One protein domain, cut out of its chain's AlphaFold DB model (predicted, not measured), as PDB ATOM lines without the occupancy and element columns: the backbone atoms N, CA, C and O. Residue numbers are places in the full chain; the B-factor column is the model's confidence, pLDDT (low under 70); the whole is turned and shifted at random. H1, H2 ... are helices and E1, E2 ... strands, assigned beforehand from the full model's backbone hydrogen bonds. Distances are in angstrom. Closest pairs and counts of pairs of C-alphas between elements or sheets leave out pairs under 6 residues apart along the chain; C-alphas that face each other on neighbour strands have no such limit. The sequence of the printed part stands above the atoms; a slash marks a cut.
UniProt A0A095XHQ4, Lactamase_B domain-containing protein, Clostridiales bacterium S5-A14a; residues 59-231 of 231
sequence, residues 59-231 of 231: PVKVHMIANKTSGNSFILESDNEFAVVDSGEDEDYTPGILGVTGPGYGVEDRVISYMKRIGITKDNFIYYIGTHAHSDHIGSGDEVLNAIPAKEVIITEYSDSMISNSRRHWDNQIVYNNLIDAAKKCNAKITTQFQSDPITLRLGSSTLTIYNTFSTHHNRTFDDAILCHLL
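What this domain is: This is residues 59 to 231 of the 231 residues of the protein "Lactamase_B domain-containing protein" of Clostridiales bacterium S5-A14a (UniProt A0A095XHQ4). A twisted six-stranded sheet, E1 to E6, makes the core; helices H1, H3 and H4 cover one face, and a small three-stranded sheet, E7 to E9, packs over part of the other face as a partial sandwich. The far turns of the three long links, residues 86 to 107, 156 to 171 and 212 to 226, lie toward one end of the longest axis, while the short H2 is the named element nearest to the mean of the C-alphas, its centre 7.2 A from it. The printed part has 173 residues, under half of them in named elements, in the order E1 E2 E3 H1 E4 H2 H3 E5 H4 E6 E7 E8 E9, class mixed, helices and strands. The large sheet, E1 E2 E3 E4 E5 E6, is mixed; the small one, E7 E8 E9, is antiparallel. The whole is compact, with a radius of gyration of the C-alphas of 15.3 A and spans of 43 by 37 by 28 A.

Where its parts are: E1, residues 61 to 64, begins at C-alpha 61 (25.637, -11.052, 39.270). E2, residues 74 to 78, and E3, 81 to 85, follow. H1, residues 108 to 117, is 14.0 A long; E4, 125 to 130, is 14.4 A. After H2, residues 135 to 138, H3, 141 to 147, and E5, 152 to 155, comes H4, residues 172 to 185, 19.9 A long from C-alpha 172 (26.407, -40.405, 36.123). E6 is residues 189 to 191, E7 199 to 203, E8 206 to 211, 16.4 A long, and E9 227 to 230, ending at C-alpha 230 (26.400, -13.848, 29.916).

How they stand to each other: The large sheet is twisted, its C-alphas up to 4.1 A off its best plane. E1 E2 E3 is a meander, each strand the antiparallel neighbour of the one before, with N 63 and O 75 at 2.8 A and N 76 and O 83 at 2.8 A. E3 H1 E4, E4 H2 H3 E5 and E5 H4 E6 are strand-helix-strand units, parallel neighbour strands joined through helices, with right-handed crossovers; N 129 and O 84 are 2.8 A apart, N 154 and O 128 2.8 A, N 153 and O 189 2.8 A. H4 makes two layers with the sheet, at a height of 10.0 A over it, along the strands. H1, H2 and H3 only graze the sheet. H3 touches H4, closest C-alphas Asp 142 and Leu 179, 4.7 A, at a shallow tilt of 28 degrees, the same way. H1 touches H3, closest C-alphas Ile 112 and Val 144, 6.1 A. H2 touches H4, closest C-alphas Ser 135 and Val 175, 6.1 A. E7 E8 E9 is also a meander, with N 201 and O 208 at 2.8 A and N 211 and O 227 at 2.8 A. The two sheets form a sandwich, face to face, the facing parts 9.8 A centre to centre. In H1, H3 and H4 every O i to N i+4 pair is within hydrogen-bond range; H2 is too short for one, and its one O i to N i+3 pair is not within range.

The domain as a whole: The C-alphas farthest apart, of Gly 96 and Ser 205, are 46.5 A apart. The printed part has no cut. The links E3 to H1, E5 to H4 and E8 to E9 are long. Residues 68 to 70 and 214 to 231 have pLDDT under 70.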
ATOM      1  N   PRO A  59      23.930  -5.077  36.307       77.88
ATOM      2  CA  PRO A  59      22.907  -5.707  35.463       77.88
ATOM      3  C   PRO A  59      22.893  -7.235  35.605       77.88
ATOM      4  O   PRO A  59      21.904  -7.889  35.305       77.88
ATOM      5  N   VAL A  60      24.008  -7.792  36.073       88.44
ATOM      6  CA  VAL A  60      24.271  -9.216  36.221       88.44
ATOM      7  C   VAL A  60      25.057  -9.436  37.504       88.44
ATOM      8  O   VAL A  60      25.995  -8.681  37.790       88.44
ATOM      9  N   LYS A  61      24.767 -10.526  38.213       90.94
ATOM     10  CA  LYS A  61      25.637 -11.052  39.270       90.94
ATOM     11  C   LYS A  61      25.882 -12.543  39.063       90.94
ATOM     12  O   LYS A  61      25.015 -13.270  38.587       90.94
ATOM     13  N   VAL A  62      27.080 -12.977  39.443       92.81
ATOM     14  CA  VAL A  62      27.458 -14.389  39.522       92.81
ATOM     15  C   VAL A  62      27.816 -14.680  40.969       92.81
ATOM     16  O   VAL A  62      28.694 -14.033  41.541       92.81
ATOM     17  N   HIS A  63      27.139 -15.656  41.556       92.56
ATOM     18  CA  HIS A  63      27.404 -16.133  42.900       92.56
ATOM     19  C   HIS A  63      28.083 -17.491  42.787       92.56
ATOM     20  O   HIS A  63      27.467 -18.470  42.377       92.56
ATOM     21  N   MET A  64      29.365 -17.536  43.134       91.81
ATOM     22  CA  MET A  64      30.130 -18.779  43.183       91.81
ATOM     23  C   MET A  64      29.958 -19.397  44.568       91.81
ATOM     24  O   MET A  64      30.311 -18.770  45.575       91.81
ATOM     25  N   ILE A  65      29.419 -20.611  44.637       87.75
ATOM     26  CA  ILE A  65      29.241 -21.304  45.909       87.75
ATOM     27  C   ILE A  65      30.495 -22.123  46.181       87.75
ATOM     28  O   ILE A  65      30.705 -23.186  45.609       87.75
ATOM     29  N   ALA A  66      31.348 -21.622  47.076       79.69
ATOM     30  CA  ALA A  66      32.496 -22.394  47.534       79.69
ATOM     31  C   ALA A  66      32.012 -23.705  48.165       79.69
ATOM     32  O   ALA A  66      31.119 -23.677  49.018       79.69
ATOM     33  N   ASN A  67      32.633 -24.823  47.809       72.12
ATOM     34  CA  ASN A  67      32.396 -26.157  48.360       72.12
ATOM     35  C   ASN A  67      33.713 -26.755  48.888       72.12
ATOM     36  O   ASN A  67      34.768 -26.124  48.840       72.12
ATOM     37  N   LYS A  68      33.622 -27.910  49.556       67.38
ATOM     38  CA  LYS A  68      34.800 -28.634  50.077       67.38
ATOM     39  C   LYS A  68      35.316 -29.687  49.086       67.38
ATOM     40  O   LYS A  68      36.383 -30.249  49.313       67.38
ATOM     41  N   THR A  69      34.540 -29.960  48.044       67.25
ATOM     42  CA  THR A  69      34.808 -30.893  46.949       67.25
ATOM     43  C   THR A  69      35.344 -30.140  45.732       67.25
ATOM     44  O   THR A  69      35.435 -28.917  45.749       67.25
ATOM     45  N   SER A  70      35.729 -30.849  44.673       69.12
ATOM     46  CA  SER A  70      36.085 -30.248  43.378       69.12
ATOM     47  C   SER A  70      34.873 -29.843  42.530       69.12
ATOM     48  O   SER A  70      35.052 -29.522  41.360       69.12
ATOM     49  N   GLY A  71      33.667 -29.859  43.106       79.06
ATOM     50  CA  GLY A  71      32.434 -29.653  42.363       79.06
ATOM     51  C   GLY A  71      32.178 -28.207  41.953       79.06
ATOM     52  O   GLY A  71      32.792 -27.266  42.464       79.06
ATOM     53  N   ASN A  72      31.201 -28.015  41.078       85.12
ATOM     54  CA  ASN A  72      30.805 -26.702  40.587       85.12
ATOM     55  C   ASN A  72      29.396 -26.340  41.050       85.12
ATOM     56  O   ASN A  72      28.472 -27.134  40.937       85.12
ATOM     57  N   SER A  73      29.223 -25.115  41.546       92.88
ATOM     58  CA  SER A  73      27.896 -24.548  41.765       92.88
ATOM     59  C   SER A  73      27.920 -23.037  41.599       92.88
ATOM     60  O   SER A  73      28.642 -22.311  42.299       92.88
ATOM     61  N   PHE A  74      27.112 -22.567  40.654       95.31
ATOM     62  CA  PHE A  74      26.998 -21.161  40.312       95.31
ATOM     63  C   PHE A  74      25.537 -20.735  40.289       95.31
ATOM     64  O   PHE A  74      24.664 -21.461  39.827       95.31
ATOM     65  N   ILE A  75      25.280 -19.507  40.731       96.56
ATOM     66  CA  ILE A  75      23.981 -18.859  40.557       96.56
ATOM     67  C   ILE A  75      24.186 -17.590  39.741       96.56
ATOM     68  O   ILE A  75      25.024 -16.753  40.080       96.56
ATOM     69  N   LEU A  76      23.411 -17.448  38.675       96.19
ATOM     70  CA  LEU A  76      23.317 -16.239  37.868       96.19
ATOM     71  C   LEU A  76      22.087 -15.451  38.319       96.19
ATOM     72  O   LEU A  76      21.018 -16.033  38.487       96.19
ATOM     73  N   GLU A  77      22.232 -14.141  38.489       95.00
ATOM     74  CA  GLU A  77      21.142 -13.224  38.831       95.00
ATOM     75  C   GLU A  77      21.092 -12.073  37.818       95.00
ATOM     76  O   GLU A  77      22.112 -11.427  37.562       95.00
ATOM     77  N   SER A  78      19.902 -11.785  37.289       94.19
ATOM     78  CA  SER A  78      19.595 -10.569  36.522       94.19
ATOM     79  C   SER A  78      18.144 -10.158  36.778       94.19
ATOM     80  O   SER A  78      17.247 -10.991  36.701       94.19
ATOM     81  N   ASP A  79      17.905  -8.895  37.138       91.69
ATOM     82  CA  ASP A  79      16.576  -8.345  37.467       91.69
ATOM     83  C   ASP A  79      15.731  -9.200  38.430       91.69
ATOM     84  O   ASP A  79      14.520  -9.350  38.258       91.69
ATOM     85  N   ASN A  80      16.369  -9.754  39.469       93.06
ATOM     86  CA  ASN A  80      15.742 -10.651  40.448       93.06
ATOM     87  C   ASN A  80      15.204 -11.967  39.847       93.06
ATOM     88  O   ASN A  80      14.452 -12.675  40.515       93.06
ATOM     89  N   GLU A  81      15.594 -12.313  38.620       96.88
ATOM     90  CA  GLU A  81      15.481 -13.651  38.050       96.88
ATOM     91  C   GLU A  81      16.796 -14.409  38.216       96.88
ATOM     92  O   GLU A  81      17.886 -13.837  38.126       96.88
ATOM     93  N   PHE A  82      16.681 -15.715  38.450       98.00
ATOM     94  CA  PHE A  82      17.808 -16.557  38.812       98.00
ATOM     95  C   PHE A  82      17.922 -17.787  37.921       98.00
ATOM     96  O   PHE A  82      16.920 -18.410  37.557       98.00
ATOM     97  N   ALA A  83      19.161 -18.163  37.629       98.19
ATOM     98  CA  ALA A  83      19.505 -19.463  37.080       98.19
ATOM     99  C   ALA A  83      20.567 -20.131  37.956       98.19
ATOM    100  O   ALA A  83      21.477 -19.461  38.440       98.19
ATOM    101  N   VAL A  84      20.463 -21.440  38.140       97.94
ATOM    102  CA  VAL A  84      21.501 -22.272  38.756       97.94
ATOM    103  C   VAL A  84      22.246 -22.961  37.619       97.94
ATOM    104  O   VAL A  84      21.603 -23.546  36.752       97.94
ATOM    105  N   VAL A  85      23.574 -22.857  37.599       97.06
ATOM    106  CA  VAL A  85      24.451 -23.575  36.664       97.06
ATOM    107  C   VAL A  85      25.302 -24.522  37.487       97.06
ATOM    108  O   VAL A  85      26.213 -24.066  38.184       97.06
ATOM    109  N   ASP A  86      24.972 -25.809  37.407       96.31
ATOM    110  CA  ASP A  86      25.413 -26.855  38.330       96.31
ATOM    111  C   ASP A  86      25.070 -26.538  39.807       96.31
ATOM    112  O   ASP A  86      24.968 -25.385  40.248       96.31
ATOM    113  N   SER A  87      24.863 -27.571  40.614       95.69
ATOM    114  CA  SER A  87      24.609 -27.437  42.054       95.69
ATOM    115  C   SER A  87      25.617 -28.186  42.920       95.69
ATOM    116  O   SER A  87      25.666 -27.967  44.127       95.69
ATOM    117  N   GLY A  88      26.517 -28.947  42.308       93.56
ATOM    118  CA  GLY A  88      27.576 -29.655  43.001       93.56
ATOM    119  C   GLY A  88      27.115 -30.984  43.588       93.56
ATOM    120  O   GLY A  88      25.966 -31.389  43.420       93.56
ATOM    121  N   GLU A  89      28.042 -31.617  44.296       93.25
ATOM    122  CA  GLU A  89      27.867 -32.911  44.966       93.25
ATOM    123  C   GLU A  89      26.702 -32.926  45.974       93.25
ATOM    124  O   GLU A  89      26.399 -31.893  46.586       93.25
ATOM    125  N   ASP A  90      26.108 -34.095  46.188       92.00
ATOM    126  CA  ASP A  90      25.074 -34.378  47.192       92.00
ATOM    127  C   ASP A  90      25.532 -35.393  48.261       92.00
ATOM    128  O   ASP A  90      26.653 -35.907  48.255       92.00
ATOM    129  N   GLU A  91      24.693 -35.619  49.274       90.62
ATOM    130  CA  GLU A  91      24.880 -36.702  50.249       90.62
ATOM    131  C   GLU A  91      24.330 -38.056  49.755       90.62
ATOM    132  O   GLU A  91      24.599 -39.097  50.373       90.62
ATOM    133  N   ASP A  92      23.564 -38.055  48.660       87.44
ATOM    134  CA  ASP A  92      22.985 -39.249  48.057       87.44
ATOM    135  C   ASP A  92      24.094 -40.144  47.482       87.44
ATOM    136  O   ASP A  92      24.764 -39.862  46.497       87.44
ATOM    137  N   TYR A  93      24.307 -41.292  48.127       80.62
ATOM    138  CA  TYR A  93      25.417 -42.181  47.801       80.62
ATOM    139  C   TYR A  93      24.938 -43.601  47.517       80.62
ATOM    140  O   TYR A  93      24.228 -44.210  48.323       80.62
ATOM    141  N   THR A  94      25.409 -44.180  46.407       81.62
ATOM    142  CA  THR A  94      25.232 -45.607  46.101       81.62
ATOM    143  C   THR A  94      26.499 -46.397  46.459       81.62
ATOM    144  O   THR A  94      27.506 -46.316  45.748       81.62
ATOM    145  N   PRO A  95      26.477 -47.221  47.528       78.56
ATOM    146  CA  PRO A  95      27.639 -48.001  47.933       78.56
ATOM    147  C   PRO A  95      28.140 -48.961  46.857       78.56
ATOM    148  O   PRO A  95      27.370 -49.704  46.253       78.56
ATOM    149  N   GLY A  96      29.463 -49.010  46.689       77.12
ATOM    150  CA  GLY A  96      30.132 -49.989  45.826       77.12
ATOM    151  C   GLY A  96      30.456 -49.506  44.410       77.12
ATOM    152  O   GLY A  96      31.087 -50.256  43.665       77.12
ATOM    153  N   ILE A  97      30.107 -48.267  44.052       81.56
ATOM    154  CA  ILE A  97      30.575 -47.638  42.811       81.56
ATOM    155  C   ILE A  97      31.970 -47.042  43.052       81.56
ATOM    156  O   ILE A  97      32.162 -46.163  43.890       81.56
ATOM    157  N   LEU A  98      32.979 -47.559  42.347       77.44
ATOM    158  CA  LEU A  98      34.361 -47.087  42.473       77.44
ATOM    159  C   LEU A  98      34.526 -45.714  41.817       77.44
ATOM    160  O   LEU A  98      34.193 -45.565  40.648       77.44
ATOM    161  N   GLY A  99      35.138 -44.764  42.526       73.00
ATOM    162  CA  GLY A  99      35.436 -43.424  42.002       73.00
ATOM    163  C   GLY A  99      34.366 -42.369  42.281       73.00
ATOM    164  O   GLY A  99      34.593 -41.221  41.931       73.00
ATOM    165  N   VAL A 100      33.268 -42.746  42.941       81.12
ATOM    166  CA  VAL A 100      32.216 -41.836  43.418       81.12
ATOM    167  C   VAL A 100      32.537 -41.354  44.831       81.12
ATOM    168  O   VAL A 100      33.047 -42.127  45.655       81.12
ATOM    169  N   THR A 101      32.262 -40.080  45.104       79.50
ATOM    170  CA  THR A 101      32.448 -39.471  46.421       79.50
ATOM    171  C   THR A 101      31.542 -40.149  47.453       79.50
ATOM    172  O   THR A 101      30.405 -40.499  47.173       79.50
ATOM    173  N   GLY A 102      32.066 -40.413  48.652       74.19
ATOM    174  CA  GLY A 102      31.267 -40.988  49.739       74.19
ATOM    175  C   GLY A 102      30.390 -39.945  50.447       74.19
ATOM    176  O   GLY A 102      30.462 -38.765  50.121       74.19
ATOM    177  N   PRO A 103      29.638 -40.346  51.485       78.56
ATOM    178  CA  PRO A 103      28.867 -39.409  52.303       78.56
ATOM    179  C   PRO A 103      29.772 -38.412  53.053       78.56
ATOM    180  O   PRO A 103      30.925 -38.714  53.383       78.56
ATOM    181  N   GLY A 104      29.226 -37.242  53.387       81.94
ATOM    182  CA  GLY A 104      29.879 -36.135  54.094       81.94
ATOM    183  C   GLY A 104      30.499 -35.069  53.185       81.94
ATOM    184  O   GLY A 104      31.222 -34.187  53.671       81.94
ATOM    185  N   TYR A 105      30.264 -35.175  51.880       85.94
ATOM    186  CA  TYR A 105      30.812 -34.298  50.850       85.94
ATOM    187  C   TYR A 105      29.742 -33.478  50.119       85.94
ATOM    188  O   TYR A 105      30.113 -32.590  49.342       85.94
ATOM    189  N   GLY A 106      28.465 -33.710  50.433       89.56
ATOM    190  CA  GLY A 106      27.338 -33.011  49.840       89.56
ATOM    191  C   GLY A 106      27.344 -31.517  50.151       89.56
ATOM    192  O   GLY A 106      27.843 -31.042  51.188       89.56
ATOM    193  N   VAL A 107      26.839 -30.735  49.200       91.69
ATOM    194  CA  VAL A 107      26.719 -29.279  49.313       91.69
ATOM    195  C   VAL A 107      25.317 -28.741  49.057       91.69
ATOM    196  O   VAL A 107      25.121 -27.525  49.173       91.69
ATOM    197  N   GLU A 108      24.341 -29.611  48.815       93.19
ATOM    198  CA  GLU A 108      22.930 -29.314  48.579       93.19
ATOM    199  C   GLU A 108      22.363 -28.352  49.630       93.19
ATOM    200  O   GLU A 108      21.818 -27.297  49.293       93.19
ATOM    201  N   ASP A 109      22.610 -28.609  50.916       92.81
ATOM    202  CA  ASP A 109      22.130 -27.769  52.015       92.81
ATOM    203  C   ASP A 109      22.714 -26.353  51.959       92.81
ATOM    204  O   ASP A 109      22.029 -25.365  52.255       92.81
ATOM    205  N   ARG A 110      23.989 -26.229  51.564       91.62
ATOM    206  CA  ARG A 110      24.668 -24.934  51.426       91.62
ATOM    207  C   ARG A 110      24.094 -24.158  50.249       91.62
ATOM    208  O   ARG A 110      23.827 -22.964  50.404       91.62
ATOM    209  N   VAL A 111      23.905 -24.821  49.110       94.00
ATOM    210  CA  VAL A 111      23.332 -24.227  47.897       94.00
ATOM    211  C   VAL A 111      21.909 -23.762  48.181       94.00
ATOM    212  O   VAL A 111      21.632 -22.568  48.083       94.00
ATOM    213  N   ILE A 112      21.038 -24.649  48.665       96.38
ATOM    214  CA  ILE A 112      19.633 -24.351  48.974       96.38
ATOM    215  C   ILE A 112      19.519 -23.232  50.017       96.38
ATOM    216  O   ILE A 112      18.698 -22.319  49.875       96.38
ATOM    217  N   SER A 113      20.345 -23.258  51.067       94.31
ATOM    218  CA  SER A 113      20.350 -22.199  52.084       94.31
ATOM    219  C   SER A 113      20.774 -20.852  51.505       94.31
ATOM    220  O   SER A 113      20.184 -19.823  51.841       94.31
ATOM    221  N   TYR A 114      21.769 -20.837  50.615       94.69
ATOM    222  CA  TYR A 114      22.206 -19.615  49.953       94.69
ATOM    223  C   TYR A 114      21.155 -19.086  48.967       94.69
ATOM    224  O   TYR A 114      20.857 -17.894  49.011       94.69
ATOM    225  N   MET A 115      20.525 -19.958  48.170       96.38
ATOM    226  CA  MET A 115      19.403 -19.611  47.287       96.38
ATOM    227  C   MET A 115      18.282 -18.909  48.069       96.38
ATOM    228  O   MET A 115      17.854 -17.812  47.708       96.38
ATOM    229  N   LYS A 116      17.860 -19.484  49.203       95.62
ATOM    230  CA  LYS A 116      16.854 -18.871  50.090       95.62
ATOM    231  C   LYS A 116      17.327 -17.525  50.641       95.62
ATOM    232  O   LYS A 116      16.548 -16.576  50.701       95.62
ATOM    233  N   ARG A 117      18.602 -17.423  51.029       93.38
ATOM    234  CA  ARG A 117      19.195 -16.203  51.597       93.38
ATOM    235  C   ARG A 117      19.219 -15.038  50.605       93.38
ATOM    236  O   ARG A 117      19.038 -13.904  51.038       93.38
ATOM    237  N   ILE A 118      19.450 -15.298  49.318       92.75
ATOM    238  CA  ILE A 118      19.464 -14.261  48.271       92.75
ATOM    239  C   ILE A 118      18.083 -14.010  47.644       92.75
ATOM    240  O   ILE A 118      17.969 -13.187  46.745       92.75
ATOM    241  N   GLY A 119      17.029 -14.669  48.142       94.50
ATOM    242  CA  GLY A 119      15.646 -14.392  47.742       94.50
ATOM    243  C   GLY A 119      15.140 -15.197  46.545       94.50
ATOM    244  O   GLY A 119      14.172 -14.785  45.904       94.50
ATOM    245  N   ILE A 120      15.753 -16.345  46.240       98.12
ATOM    246  CA  ILE A 120      15.226 -17.248  45.214       98.12
ATOM    247  C   ILE A 120      13.942 -17.912  45.717       98.12
ATOM    248  O   ILE A 120      13.848 -18.406  46.842       98.12
ATOM    249  N   THR A 121      12.953 -17.943  44.839       98.38
ATOM    250  CA  THR A 121      11.643 -18.567  44.994       98.38
ATOM    251  C   THR A 121      11.299 -19.317  43.709       98.38
ATOM    252  O   THR A 121      11.911 -19.104  42.665       98.38
ATOM    253  N   LYS A 122      10.262 -20.154  43.738       98.06
ATOM    254  CA  LYS A 122       9.780 -20.848  42.530       98.06
ATOM    255  C   LYS A 122       9.344 -19.896  41.398       98.06
ATOM    256  O   LYS A 122       9.311 -20.288  40.238       98.06
ATOM    257  N   ASP A 123       8.977 -18.654  41.724       98.44
ATOM    258  CA  ASP A 123       8.426 -17.711  40.745       98.44
ATOM    259  C   ASP A 123       9.533 -17.009  39.944       98.44
ATOM    260  O   ASP A 123       9.310 -16.604  38.798       98.44
ATOM    261  N   ASN A 124      10.733 -16.904  40.523       98.38
ATOM    262  CA  ASN A 124      11.893 -16.250  39.923       98.38
ATOM    263  C   ASN A 124      13.100 -17.175  39.701       98.38
ATOM    264  O   ASN A 124      14.112 -16.722  39.172       98.38
ATOM    265  N   PHE A 125      12.996 -18.464  40.034       98.69
ATOM    266  CA  PHE A 125      13.961 -19.474  39.617       98.69
ATOM    267  C   PHE A 125      13.626 -19.968  38.207       98.69
ATOM    268  O   PHE A 125      12.724 -20.781  38.002       98.69
ATOM    269  N   ILE A 126      14.311 -19.417  37.209       98.75
ATOM    270  CA  ILE A 126      13.950 -19.613  35.806       98.75
ATOM    271  C   ILE A 126      14.563 -20.897  35.258       98.75
ATOM    272  O   ILE A 126      13.828 -21.734  34.736       98.75
ATOM    273  N   TYR A 127      15.877 -21.073  35.413       98.62
ATOM    274  CA  TYR A 127      16.587 -22.209  34.829       98.62
ATOM    275  C   TYR A 127      17.437 -22.943  35.854       98.62
ATOM    276  O   TYR A 127      18.241 -22.322  36.543       98.62
ATOM    277  N   TYR A 128      17.336 -24.264  35.873       98.56
ATOM    278  CA  TYR A 128      18.438 -25.116  36.297       98.56
ATOM    279  C   TYR A 128      19.187 -25.576  35.045       98.56
ATOM    280  O   TYR A 128      18.572 -26.093  34.114       98.56
ATOM    281  N   ILE A 129      20.499 -25.383  35.000       97.75
ATOM    282  CA  ILE A 129      21.350 -25.721  33.860       97.75
ATOM    283  C   ILE A 129      22.405 -26.710  34.347       97.75
ATOM    284  O   ILE A 129      23.296 -26.332  35.100       97.75
ATOM    285  N   GLY A 130      22.295 -27.968  33.924       95.94
ATOM    286  CA  GLY A 130      23.304 -28.991  34.198       95.94
ATOM    287  C   GLY A 130      24.321 -29.047  33.066       95.94
ATOM    288  O   GLY A 130      23.938 -29.230  31.908       95.94
ATOM    289  N   THR A 131      25.607 -28.891  33.375       92.38
ATOM    290  CA  THR A 131      26.660 -28.884  32.353       92.38
ATOM    291  C   THR A 131      26.922 -30.268  31.778       92.38
ATOM    292  O   THR A 131      27.089 -30.393  30.566       92.38
ATOM    293  N   HIS A 132      26.954 -31.290  32.633       91.12
ATOM    294  CA  HIS A 132      27.060 -32.706  32.289       91.12
ATOM    295  C   HIS A 132      26.736 -33.572  33.515       91.12
ATOM    296  O   HIS A 132      26.570 -33.064  34.620       91.12
ATOM    297  N   ALA A 133      26.622 -34.883  33.312       92.44
ATOM    298  CA  ALA A 133      26.032 -35.802  34.279       92.44
ATOM    299  C   ALA A 133      26.970 -36.286  35.399       92.44
ATOM    300  O   ALA A 133      26.754 -37.374  35.901       92.44
ATOM    301  N   HIS A 134      28.007 -35.545  35.787       91.88
ATOM    302  CA  HIS A 134      28.806 -35.920  36.960       91.88
ATOM    303  C   HIS A 134      28.139 -35.448  38.254       91.88
ATOM    304  O   HIS A 134      27.538 -34.369  38.289       91.88
ATOM    305  N   SER A 135      28.266 -36.232  39.322       92.62
ATOM    306  CA  SER A 135      27.670 -35.931  40.627       92.62
ATOM    307  C   SER A 135      28.230 -34.658  41.261       92.62
ATOM    308  O   SER A 135      27.466 -33.805  41.709       92.62
ATOM    309  N   ASP A 136      29.521 -34.373  41.093       91.19
ATOM    310  CA  ASP A 136      30.123 -33.111  41.534       91.19
ATOM    311  C   ASP A 136      29.666 -31.870  40.735       91.19
ATOM    312  O   ASP A 136      30.085 -30.747  41.027       91.19
ATOM    313  N   HIS A 137      28.756 -32.039  39.772       93.94
ATOM    314  CA  HIS A 137      28.088 -30.969  39.032       93.94
ATOM    315  C   HIS A 137      26.574 -30.969  39.248       93.94
ATOM    316  O   HIS A 137      26.008 -29.937  39.608       93.94
ATOM    317  N   ILE A 138      25.907 -32.102  39.023       95.56
ATOM    318  CA  ILE A 138      24.442 -32.190  39.049       95.56
ATOM    319  C   ILE A 138      23.881 -33.078  40.156       95.56
ATOM    320  O   ILE A 138      22.666 -33.256  40.156       95.56
ATOM    321  N   GLY A 139      24.724 -33.624  41.042       94.88
ATOM    322  CA  GLY A 139      24.317 -34.536  42.118       94.88
ATOM    323  C   GLY A 139      23.156 -33.949  42.901       94.88
ATOM    324  O   GLY A 139      22.031 -34.397  42.757       94.88
ATOM    325  N   SER A 140      23.379 -32.783  43.505       96.25
ATOM    326  CA  SER A 140      22.362 -32.067  44.296       96.25
ATOM    327  C   SER A 140      21.189 -31.456  43.514       96.25
ATOM    328  O   SER A 140      20.435 -30.613  44.025       96.25
ATOM    329  N   GLY A 141      21.074 -31.773  42.226       97.94
ATOM    330  CA  GLY A 141      20.114 -31.159  41.326       97.94
ATOM    331  C   GLY A 141      18.673 -31.472  41.717       97.94
ATOM    332  O   GLY A 141      17.809 -30.587  41.656       97.94
ATOM    333  N   ASP A 142      18.387 -32.698  42.153       98.50
ATOM    334  CA  ASP A 142      17.040 -33.053  42.575       98.50
ATOM    335  C   ASP A 142      16.654 -32.446  43.923       98.50
ATOM    336  O   ASP A 142      15.515 -31.986  44.047       98.50
ATOM    337  N   GLU A 143      17.547 -32.330  44.906       98.50
ATOM    338  CA  GLU A 143      17.262 -31.619  46.157       98.50
ATOM    339  C   GLU A 143      17.006 -30.139  45.903       98.50
ATOM    340  O   GLU A 143      16.055 -29.578  46.462       98.50
ATOM    341  N   VAL A 144      17.791 -29.508  45.022       98.56
ATOM    342  CA  VAL A 144      17.567 -28.120  44.605       98.56
ATOM    343  C   VAL A 144      16.167 -27.959  44.010       98.56
ATOM    344  O   VAL A 144      15.412 -27.098  44.473       98.56
ATOM    345  N   LEU A 145      15.775 -28.805  43.050       98.75
ATOM    346  CA  LEU A 145      14.453 -28.737  42.412       98.75
ATOM    347  C   LEU A 145      13.304 -29.105  43.361       98.75
ATOM    348  O   LEU A 145      12.220 -28.523  43.274       98.75
ATOM    349  N   ASN A 146      13.522 -30.049  44.275       98.50
ATOM    350  CA  ASN A 146      12.550 -30.424  45.300       98.50
ATOM    351  C   ASN A 146      12.343 -29.286  46.317       98.50
ATOM    352  O   ASN A 146      11.221 -29.080  46.785       98.50
ATOM    353  N   ALA A 147      13.400 -28.542  46.660       98.44
ATOM    354  CA  ALA A 147      13.339 -27.428  47.600       98.44
ATOM    355  C   ALA A 147      12.751 -26.158  46.971       98.44
ATOM    356  O   ALA A 147      11.917 -25.488  47.589       98.44
ATOM    357  N   ILE A 148      13.202 -25.806  45.765       98.62
ATOM    358  CA  ILE A 148      12.731 -24.655  44.996       98.62
ATOM    359  C   ILE A 148      12.653 -25.078  43.521       98.62
ATOM    360  O   ILE A 148      13.679 -25.128  42.849       98.62
ATOM    361  N   PRO A 149      11.454 -25.362  42.987       98.56
ATOM    362  CA  PRO A 149      11.301 -25.734  41.585       98.56
ATOM    363  C   PRO A 149      11.766 -24.638  40.624       98.56
ATOM    364  O   PRO A 149      11.332 -23.490  40.746       98.56
ATOM    365  N   ALA A 150      12.598 -25.006  39.648       98.75
ATOM    366  CA  ALA A 150      12.877 -24.172  38.482       98.75
ATOM    367  C   ALA A 150      11.718 -24.243  37.476       98.75
ATOM    368  O   ALA A 150      10.987 -25.235  37.421       98.75
ATOM    369  N   LYS A 151      11.576 -23.221  36.625       98.75
ATOM    370  CA  LYS A 151      10.621 -23.267  35.500       98.75
ATOM    371  C   LYS A 151      11.078 -24.225  34.402       98.75
ATOM    372  O   LYS A 151      10.251 -24.896  33.783       98.75
ATOM    373  N   GLU A 152      12.381 -24.280  34.153       98.69
ATOM    374  CA  GLU A 152      12.971 -25.113  33.116       98.69
ATOM    375  C   GLU A 152      14.300 -25.728  33.571       98.69
ATOM    376  O   GLU A 152      15.118 -25.078  34.220       98.69
ATOM    377  N   VAL A 153      14.508 -26.992  33.216       98.50
ATOM    378  CA  VAL A 153      15.750 -27.742  33.385       98.50
ATOM    379  C   VAL A 153      16.369 -27.942  32.009       98.50
ATOM    380  O   VAL A 153      15.739 -28.489  31.101       98.50
ATOM    381  N   ILE A 154      17.604 -27.482  31.855       96.06
ATOM    382  CA  ILE A 154      18.368 -27.516  30.612       96.06
ATOM    383  C   ILE A 154      19.600 -28.377  30.852       96.06
ATOM    384  O   ILE A 154      20.443 -28.044  31.680       96.06
ATOM    385  N   ILE A 155      19.704 -29.492  30.142       93.19
ATOM    386  CA  ILE A 155      20.826 -30.427  30.270       93.19
ATOM    387  C   ILE A 155      20.913 -31.260  28.999       93.19
ATOM    388  O   ILE A 155      19.883 -31.660  28.478       93.19
ATOM    389  N   THR A 156      22.107 -31.535  28.473       88.69
ATOM    390  CA  THR A 156      22.213 -32.439  27.311       88.69
ATOM    391  C   THR A 156      21.797 -33.864  27.676       88.69
ATOM    392  O   THR A 156      21.969 -34.299  28.813       88.69
ATOM    393  N   GLU A 157      21.247 -34.604  26.712       88.31
ATOM    394  CA  GLU A 157      20.884 -36.004  26.940       88.31
ATOM    395  C   GLU A 157      22.100 -36.837  27.383       88.31
ATOM    396  O   GLU A 157      23.188 -36.751  26.796       88.31
ATOM    397  N   TYR A 158      21.895 -37.673  28.406       89.38
ATOM    398  CA  TYR A 158      22.892 -38.600  28.929       89.38
ATOM    399  C   TYR A 158      22.370 -40.042  28.958       89.38
ATOM    400  O   TYR A 158      21.217 -40.315  29.284       89.38
ATOM    401  N   SER A 159      23.264 -40.967  28.620       89.81
ATOM    402  CA  SER A 159      23.116 -42.407  28.766       89.81
ATOM    403  C   SER A 159      24.515 -42.996  28.842       89.81
ATOM    404  O   SER A 159      25.366 -42.653  28.013       89.81
ATOM    405  N   ASP A 160      24.732 -43.937  29.757       90.06
ATOM    406  CA  ASP A 160      25.963 -44.733  29.837       90.06
ATOM    407  C   ASP A 160      26.351 -45.336  28.474       90.06
ATOM    408  O   ASP A 160      27.523 -45.421  28.122       90.06
ATOM    409  N   SER A 161      25.365 -45.692  27.639       88.88
ATOM    410  CA  SER A 161      25.611 -46.250  26.302       88.88
ATOM    411  C   SER A 161      26.308 -45.282  25.336       88.88
ATOM    412  O   SER A 161      26.763 -45.703  24.273       88.88
ATOM    413  N   MET A 162      26.346 -43.985  25.653       83.69
ATOM    414  CA  MET A 162      27.046 -42.962  24.870       83.69
ATOM    415  C   MET A 162      28.523 -42.823  25.259       83.69
ATOM    416  O   MET A 162      29.285 -42.184  24.525       83.69
ATOM    417  N   ILE A 163      28.932 -43.432  26.377       82.25
ATOM    418  CA  ILE A 163      30.288 -43.373  26.914       82.25
ATOM    419  C   ILE A 163      31.034 -44.654  26.546       82.25
ATOM    420  O   ILE A 163      30.663 -45.766  26.905       82.25
ATOM    421  N   SER A 164      32.132 -44.500  25.805       82.06
ATOM    422  CA  SER A 164      32.908 -45.646  25.307       82.06
ATOM    423  C   SER A 164      33.687 -46.390  26.403       82.06
ATOM    424  O   SER A 164      34.004 -47.569  26.252       82.06
ATOM    425  N   ASN A 165      34.012 -45.711  27.509       83.19
ATOM    426  CA  ASN A 165      34.789 -46.264  28.613       83.19
ATOM    427  C   ASN A 165      33.917 -46.467  29.859       83.19
ATOM    428  O   ASN A 165      33.681 -45.525  30.613       83.19
ATOM    429  N   SER A 166      33.553 -47.719  30.135       86.69
ATOM    430  CA  SER A 166      32.712 -48.083  31.283       86.69
ATOM    431  C   SER A 166      33.287 -47.729  32.655       86.69
ATOM    432  O   SER A 166      32.546 -47.628  33.627       86.69
ATOM    433  N   ARG A 167      34.598 -47.475  32.762       85.31
ATOM    434  CA  ARG A 167      35.220 -47.003  34.013       85.31
ATOM    435  C   ARG A 167      34.901 -45.543  34.345       85.31
ATOM    436  O   ARG A 167      35.354 -45.070  35.380       85.31
ATOM    437  N   ARG A 168      34.195 -44.842  33.457       83.31
ATOM    438  CA  ARG A 168      33.789 -43.436  33.592       83.31
ATOM    439  C   ARG A 168      32.276 -43.264  33.692       83.31
ATOM    440  O   ARG A 168      31.785 -42.155  33.557       83.31
ATOM    441  N   HIS A 169      31.539 -44.362  33.851       88.81
ATOM    442  CA  HIS A 169      30.101 -44.281  34.099       88.81
ATOM    443  C   HIS A 169      29.827 -43.749  35.502       88.81
ATOM    444  O   HIS A 169      28.901 -42.972  35.670       88.81
ATOM    445  N   TRP A 170      30.646 -44.156  36.484       91.12
ATOM    446  CA  TRP A 170      30.493 -43.772  37.889       91.12
ATOM    447  C   TRP A 170      29.018 -43.841  38.322       91.12
ATOM    448  O   TRP A 170      28.390 -44.887  38.148       91.12
ATOM    449  N   ASP A 171      28.482 -42.766  38.880       92.31
ATOM    450  CA  ASP A 171      27.080 -42.559  39.237       92.31
ATOM    451  C   ASP A 171      26.329 -41.684  38.217       92.31
ATOM    452  O   ASP A 171      25.184 -41.304  38.455       92.31
ATOM    453  N   ASN A 172      26.912 -41.412  37.050       92.38
ATOM    454  CA  ASN A 172      26.407 -40.405  36.123       92.38
ATOM    455  C   ASN A 172      24.962 -40.660  35.672       92.38
ATOM    456  O   ASN A 172      24.125 -39.756  35.614       92.38
ATOM    457  N   GLN A 173      24.641 -41.921  35.363       93.88
ATOM    458  CA  GLN A 173      23.286 -42.311  34.977       93.88
ATOM    459  C   GLN A 173      22.287 -42.111  36.123       93.88
ATOM    460  O   GLN A 173      21.122 -41.807  35.860       93.88
ATOM    461  N   ILE A 174      22.730 -42.298  37.368       95.19
ATOM    462  CA  ILE A 174      21.903 -42.159  38.570       95.19
ATOM    463  C   ILE A 174      21.554 -40.685  38.758       95.19
ATOM    464  O   ILE A 174      20.374 -40.348  38.720       95.19
ATOM    465  N   VAL A 175      22.556 -39.806  38.840       95.31
ATOM    466  CA  VAL A 175      22.327 -38.368  39.071       95.31
ATOM    467  C   VAL A 175      21.576 -37.702  37.915       95.31
ATOM    468  O   VAL A 175      20.689 -36.878  38.137       95.31
ATOM    469  N   TYR A 176      21.814 -38.128  36.668       96.25
ATOM    470  CA  TYR A 176      21.008 -37.674  35.534       96.25
ATOM    471  C   TYR A 176      19.533 -38.072  35.682       96.25
ATOM    472  O   TYR A 176      18.640 -37.251  35.468       96.25
ATOM    473  N   ASN A 177      19.255 -39.323  36.060       97.69
ATOM    474  CA  ASN A 177      17.882 -39.790  36.241       97.69
ATOM    475  C   ASN A 177      17.190 -39.074  37.406       97.69
ATOM    476  O   ASN A 177      16.044 -38.654  37.242       97.69
ATOM    477  N   ASN A 178      17.887 -38.882  38.530       98.06
ATOM    478  CA  ASN A 178      17.374 -38.157  39.692       98.06
ATOM    479  C   ASN A 178      16.955 -36.731  39.311       98.06
ATOM    480  O   ASN A 178      15.801 -36.345  39.532       98.06
ATOM    481  N   LEU A 179      17.836 -35.988  38.629       98.50
ATOM    482  CA  LEU A 179      17.544 -34.641  38.137       98.50
ATOM    483  C   LEU A 179      16.302 -34.618  37.231       98.50
ATOM    484  O   LEU A 179      15.401 -33.792  37.408       98.50
ATOM    485  N   ILE A 180      16.233 -35.529  36.255       98.56
ATOM    486  CA  ILE A 180      15.117 -35.611  35.303       98.56
ATOM    487  C   ILE A 180      13.803 -35.969  36.011       98.56
ATOM    488  O   ILE A 180      12.750 -35.412  35.683       98.56
ATOM    489  N   ASP A 181      13.828 -36.878  36.980       98.69
ATOM    490  CA  ASP A 181      12.633 -37.282  37.715       98.69
ATOM    491  C   ASP A 181      12.147 -36.190  38.671       98.69
ATOM    492  O   ASP A 181      10.937 -35.949  38.758       98.69
ATOM    493  N   ALA A 182      13.054 -35.443  39.300       98.69
ATOM    494  CA  ALA A 182      12.708 -34.257  40.076       98.69
ATOM    495  C   ALA A 182      12.097 -33.155  39.204       98.69
ATOM    496  O   ALA A 182      11.064 -32.588  39.572       98.69
ATOM    497  N   ALA A 183      12.659 -32.918  38.014       98.62
ATOM    498  CA  ALA A 183      12.115 -31.979  37.036       98.62
ATOM    499  C   ALA A 183      10.677 -32.344  36.627       98.62
ATOM    500  O   ALA A 183       9.782 -31.496  36.637       98.62
ATOM    501  N   LYS A 184      10.415 -33.629  36.341       98.62
ATOM    502  CA  LYS A 184       9.053 -34.119  36.059       98.62
ATOM    503  C   LYS A 184       8.129 -33.923  37.259       98.62
ATOM    504  O   LYS A 184       7.015 -33.429  37.101       98.62
ATOM    505  N   LYS A 185       8.582 -34.295  38.460       98.50
ATOM    506  CA  LYS A 185       7.804 -34.203  39.705       98.50
ATOM    507  C   LYS A 185       7.373 -32.767  40.007       98.50
ATOM    508  O   LYS A 185       6.272 -32.561  40.515       98.50
ATOM    509  N   CYS A 186       8.210 -31.783  39.686       97.12
ATOM    510  CA  CYS A 186       7.901 -30.370  39.889       97.12
ATOM    511  C   CYS A 186       7.258 -29.680  38.668       97.12
ATOM    512  O   CYS A 186       6.956 -28.491  38.739       97.12
ATOM    513  N   ASN A 187       6.963 -30.428  37.596       98.00
ATOM    514  CA  ASN A 187       6.437 -29.928  36.319       98.00
ATOM    515  C   ASN A 187       7.327 -28.863  35.652       98.00
ATOM    516  O   ASN A 187       6.817 -27.975  34.963       98.00
ATOM    517  N   ALA A 188       8.645 -28.943  35.839       98.44
ATOM    518  CA  ALA A 188       9.580 -28.125  35.081       98.44
ATOM    519  C   ALA A 188       9.591 -28.566  33.611       98.44
ATOM    520  O   ALA A 188       9.506 -29.757  33.293       98.44
ATOM    521  N   LYS A 189       9.736 -27.606  32.694       98.56
ATOM    522  CA  LYS A 189      10.060 -27.925  31.298       98.56
ATOM    523  C   LYS A 189      11.441 -28.578  31.259       98.56
ATOM    524  O   LYS A 189      12.341 -28.118  31.943       98.56
ATOM    525  N   ILE A 190      11.616 -29.617  30.451       98.06
ATOM    526  CA  ILE A 190      12.906 -30.296  30.289       98.06
ATOM    527  C   ILE A 190      13.365 -30.087  28.848       98.06
ATOM    528  O   ILE A 190      12.652 -30.461  27.914       98.06
ATOM    529  N   THR A 191      14.546 -29.502  28.673       95.00
ATOM    530  CA  THR A 191      15.162 -29.277  27.362       95.00
ATOM    531  C   THR A 191      16.470 -30.055  27.280       95.00
ATOM    532  O   THR A 191      17.456 -29.677  27.911       95.00
ATOM    533  N   THR A 192      16.460 -31.128  26.482       90.31
ATOM    534  CA  THR A 192      17.618 -32.017  26.280       90.31
ATOM    535  C   THR A 192      18.169 -32.057  24.863       90.31
ATOM    536  O   THR A 192      19.286 -32.522  24.643       90.31
ATOM    537  N   GLN A 193      17.399 -31.548  23.903       85.75
ATOM    538  CA  GLN A 193      17.749 -31.515  22.490       85.75
ATOM    539  C   GLN A 193      17.707 -30.077  21.989       85.75
ATOM    540  O   GLN A 193      16.729 -29.356  22.202       85.75
ATOM    541  N   PHE A 194      18.767 -29.672  21.298       83.75
ATOM    542  CA  PHE A 194      18.971 -28.297  20.866       83.75
ATOM    543  C   PHE A 194      19.055 -28.231  19.344       83.75
ATOM    544  O   PHE A 194      19.732 -29.033  18.705       83.75
ATOM    545  N   GLN A 195      18.345 -27.270  18.754       81.75
ATOM    546  CA  GLN A 195      18.289 -27.089  17.297       81.75
ATOM    547  C   GLN A 195      19.437 -26.225  16.756       81.75
ATOM    548  O   GLN A 195      19.634 -26.157  15.544       81.75
ATOM    549  N   SER A 196      20.183 -25.562  17.640       81.88
ATOM    550  CA  SER A 196      21.323 -24.714  17.306       81.88
ATOM    551  C   SER A 196      22.390 -24.781  18.395       81.88
ATOM    552  O   SER A 196      22.111 -25.149  19.538       81.88
ATOM    553  N   ASP A 197      23.605 -24.394  18.024       80.94
ATOM    554  CA  ASP A 197      24.704 -24.114  18.939       80.94
ATOM    555  C   ASP A 197      25.431 -22.853  18.436       80.94
ATOM    556  O   ASP A 197      25.900 -22.844  17.290       80.94
ATOM    557  N   PRO A 198      25.455 -21.760  19.221       88.12
ATOM    558  CA  PRO A 198      24.886 -21.653  20.566       88.12
ATOM    559  C   PRO A 198      23.348 -21.614  20.589       88.12
ATOM    560  O   PRO A 198      22.685 -21.389  19.569       88.12
ATOM    561  N   ILE A 199      22.777 -21.776  21.783       87.44
ATOM    562  CA  ILE A 199      21.421 -21.305  22.092       87.44
ATOM    563  C   ILE A 199      21.481 -19.992  22.868       87.44
ATOM    564  O   ILE A 199      22.441 -19.705  23.582       87.44
ATOM    565  N   THR A 200      20.419 -19.202  22.759       91.25
ATOM    566  CA  THR A 200      20.280 -17.942  23.484       91.25
ATOM    567  C   THR A 200      18.970 -17.931  24.260       91.25
ATOM    568  O   THR A 200      17.904 -18.191  23.703       91.25
ATOM    569  N   LEU A 201      19.062 -17.609  25.545       93.06
ATOM    570  CA  LEU A 201      17.971 -17.537  26.507       93.06
ATOM    571  C   LEU A 201      17.909 -16.143  27.134       93.06
ATOM    572  O   LEU A 201      18.858 -15.356  27.079       93.06
ATOM    573  N   ARG A 202      16.775 -15.840  27.760       94.94
ATOM    574  CA  ARG A 202      16.566 -14.609  28.528       94.94
ATOM    575  C   ARG A 202      16.613 -14.918  30.011       94.94
ATOM    576  O   ARG A 202      15.931 -15.845  30.436       94.94
ATOM    577  N   LEU A 203      17.366 -14.121  30.762       94.81
ATOM    578  CA  LEU A 203      17.337 -14.081  32.221       94.81
ATOM    579  C   LEU A 203      17.183 -12.611  32.609       94.81
ATOM    580  O   LEU A 203      18.115 -11.832  32.413       94.81
ATOM    581  N   GLY A 204      15.986 -12.209  33.030       92.69
ATOM    582  CA  GLY A 204      15.622 -10.804  33.183       92.69
ATOM    583  C   GLY A 204      15.836  -9.997  31.891       92.69
ATOM    584  O   GLY A 204      15.491 -10.409  30.769       92.69
ATOM    585  N   SER A 205      16.439  -8.818  32.030       90.62
ATOM    586  CA  SER A 205      16.862  -7.975  30.908       90.62
ATOM    587  C   SER A 205      18.151  -8.457  30.230       90.62
ATOM    588  O   SER A 205      18.417  -8.029  29.098       90.62
ATOM    589  N   SER A 206      18.889  -9.388  30.836       90.94
ATOM    590  CA  SER A 206      20.127  -9.950  30.292       90.94
ATOM    591  C   SER A 206      19.891 -11.076  29.287       90.94
ATOM    592  O   SER A 206      18.810 -11.670  29.178       90.94
ATOM    593  N   THR A 207      20.946 -11.365  28.528       91.50
ATOM    594  CA  THR A 207      20.973 -12.471  27.571       91.50
ATOM    595  C   THR A 207      21.959 -13.531  28.045       91.50
ATOM    596  O   THR A 207      23.118 -13.232  28.323       91.50
ATOM    597  N   LEU A 208      21.491 -14.778  28.119       90.75
ATOM    598  CA  LEU A 208      22.306 -15.945  28.436       90.75
ATOM    599  C   LEU A 208      22.548 -16.754  27.169       90.75
ATOM    600  O   LEU A 208      21.611 -17.290  26.582       90.75
ATOM    601  N   THR A 209      23.806 -16.848  26.756       91.12
ATOM    602  CA  THR A 209      24.219 -17.638  25.597       91.12
ATOM    603  C   THR A 209      24.915 -18.899  26.079       91.12
ATOM    604  O   THR A 209      25.858 -18.838  26.867       91.12
ATOM    605  N   ILE A 210      24.445 -20.047  25.607       87.62
ATOM    606  CA  ILE A 210      24.947 -21.360  25.999       87.62
ATOM    607  C   ILE A 210      25.541 -22.034  24.762       87.62
ATOM    608  O   ILE A 210      24.869 -22.147  23.738       87.62
ATOM    609  N   TYR A 211      26.798 -22.451  24.872       86.00
ATOM    610  CA  TYR A 211      27.587 -23.101  23.828       86.00
ATOM    611  C   TYR A 211      27.805 -24.579  24.148       86.00
ATOM    612  O   TYR A 211      27.715 -24.986  25.309       86.00
ATOM    613  N   ASN A 212      28.197 -25.350  23.134       83.12
ATOM    614  CA  ASN A 212      28.444 -26.789  23.242       83.12
ATOM    615  C   ASN A 212      27.173 -27.560  23.635       83.12
ATOM    616  O   ASN A 212      27.186 -28.488  24.441       83.12
ATOM    617  N   THR A 213      26.042 -27.121  23.085       75.25
ATOM    618  CA  THR A 213      24.718 -27.712  23.313       75.25
ATOM    619  C   THR A 213      24.385 -28.771  22.270       75.25
ATOM    620  O   THR A 213      23.426 -29.522  22.438       75.25
ATOM    621  N   PHE A 214      25.150 -28.860  21.179       66.31
ATOM    622  CA  PHE A 214      24.862 -29.798  20.100       66.31
ATOM    623  C   PHE A 214      25.392 -31.206  20.394       66.31
ATOM    624  O   PHE A 214      26.592 -31.468  20.384       66.31
ATOM    625  N   SER A 215      24.485 -32.158  20.601       57.84
ATOM    626  CA  SER A 215      24.819 -33.559  20.868       57.84
ATOM    627  C   SER A 215      24.933 -34.383  19.572       57.84
ATOM    628  O   SER A 215      24.106 -35.256  19.317       57.84
ATOM    629  N   THR A 216      25.926 -34.138  18.709       50.78
ATOM    630  CA  THR A 216      26.126 -34.974  17.494       50.78
ATOM    631  C   THR A 216      27.083 -36.151  17.642       50.78
ATOM    632  O   THR A 216      27.434 -36.778  16.639       50.78
ATOM    633  N   HIS A 217      27.540 -36.503  18.841       49.62
ATOM    634  CA  HIS A 217      28.617 -37.487  18.974       49.62
ATOM    635  C   HIS A 217      28.190 -38.734  19.752       49.62
ATOM    636  O   HIS A 217      28.328 -38.828  20.966       49.62
ATOM    637  N   HIS A 218      27.733 -39.745  19.005       46.19
ATOM    638  CA  HIS A 218      27.977 -41.133  19.393       46.19
ATOM    639  C   HIS A 218      29.506 -41.341  19.438       46.19
ATOM    640  O   HIS A 218      30.185 -40.957  18.488       46.19
ATOM    641  N   ASN A 219      30.033 -41.938  20.518       49.62
ATOM    642  CA  ASN A 219      31.461 -42.013  20.900       49.62
ATOM    643  C   ASN A 219      32.065 -40.732  21.498       49.62
ATOM    644  O   ASN A 219      33.072 -40.219  21.004       49.62
ATOM    645  N   ARG A 220      31.533 -40.272  22.637       56.75
ATOM    646  CA  ARG A 220      32.279 -39.330  23.482       56.75
ATOM    647  C   ARG A 220      33.470 -40.056  24.128       56.75
ATOM    648  O   ARG A 220      33.329 -41.124  24.735       56.75
ATOM    649  N   THR A 221      34.674 -39.522  23.910       46.72
ATOM    650  CA  THR A 221      35.933 -39.991  24.527       46.72
ATOM    651  C   THR A 221      36.201 -39.295  25.867       46.72
ATOM    652  O   THR A 221      36.999 -39.792  26.668       46.72
ATOM    653  N   PHE A 222      35.509 -38.178  26.120       50.28
ATOM    654  CA  PHE A 222      35.540 -37.376  27.340       50.28
ATOM    655  C   PHE A 222      34.202 -36.650  27.564       50.28
ATOM    656  O   PHE A 222      33.384 -36.549  26.652       50.28
ATOM    657  N   ASP A 223      34.013 -36.183  28.795       53.69
ATOM    658  CA  ASP A 223      32.800 -35.560  29.323       53.69
ATOM    659  C   ASP A 223      32.675 -34.124  28.785       53.69
ATOM    660  O   ASP A 223      33.321 -33.196  29.273       53.69
ATOM    661  N   ASP A 224      31.917 -33.944  27.704       52.81
ATOM    662  CA  ASP A 224      31.712 -32.624  27.103       52.81
ATOM    663  C   ASP A 224      30.826 -31.769  28.023       52.81
ATOM    664  O   ASP A 224      29.619 -31.995  28.115       52.81
ATOM    665  N   ALA A 225      31.425 -30.789  28.701       55.91
ATOM    666  CA  ALA A 225      30.704 -29.819  29.519       55.91
ATOM    667  C   ALA A 225      30.135 -28.674  28.662       55.91
ATOM    668  O   ALA A 225      30.789 -28.166  27.745       55.91
ATOM    669  N   ILE A 226      28.921 -28.236  28.990       55.97
ATOM    670  CA  ILE A 226      28.313 -27.021  28.433       55.97
ATOM    671  C   ILE A 226      29.092 -25.772  28.896       55.97
ATOM    672  O   ILE A 226      29.451 -25.660  30.068       55.97
ATOM    673  N   LEU A 227      29.295 -24.794  28.002       53.38
ATOM    674  CA  LEU A 227      29.922 -23.504  28.328       53.38
ATOM    675  C   LEU A 227      28.885 -22.369  28.309       53.38
ATOM    676  O   LEU A 227      28.233 -22.136  27.294       53.38
ATOM    677  N   CYS A 228      28.768 -21.619  29.408       44.75
ATOM    678  CA  CYS A 228      27.844 -20.484  29.524       44.75
ATOM    679  C   CYS A 228      28.565 -19.132  29.407       44.75
ATOM    680  O   CYS A 228      29.605 -18.911  30.029       44.75
ATOM    681  N   HIS A 229      27.974 -18.199  28.658       44.91
ATOM    682  CA  HIS A 229      28.414 -16.809  28.536       44.91
ATOM    683  C   HIS A 229      27.235 -15.860  28.773       44.91
ATOM    684  O   HIS A 229      26.154 -16.057  28.217       44.91
ATOM    685  N   LEU A 230      27.440 -14.817  29.576       44.62
ATOM    686  CA  LEU A 230      26.400 -13.848  29.916       44.62
ATOM    687  C   LEU A 230      26.819 -12.447  29.455       44.62
ATOM    688  O   LEU A 230      27.944 -12.024  29.738       44.62
ATOM    689  N   LEU A 231      25.918 -11.766  28.739       40.56
ATOM    690  CA  LEU A 231      26.093 -10.412  28.195       40.56
ATOM    691  C   LEU A 231      25.125  -9.418  28.841       40.56
ATOM    692  O   LEU A 231      23.933  -9.775  29.027       40.56
TER     693      LEU A 231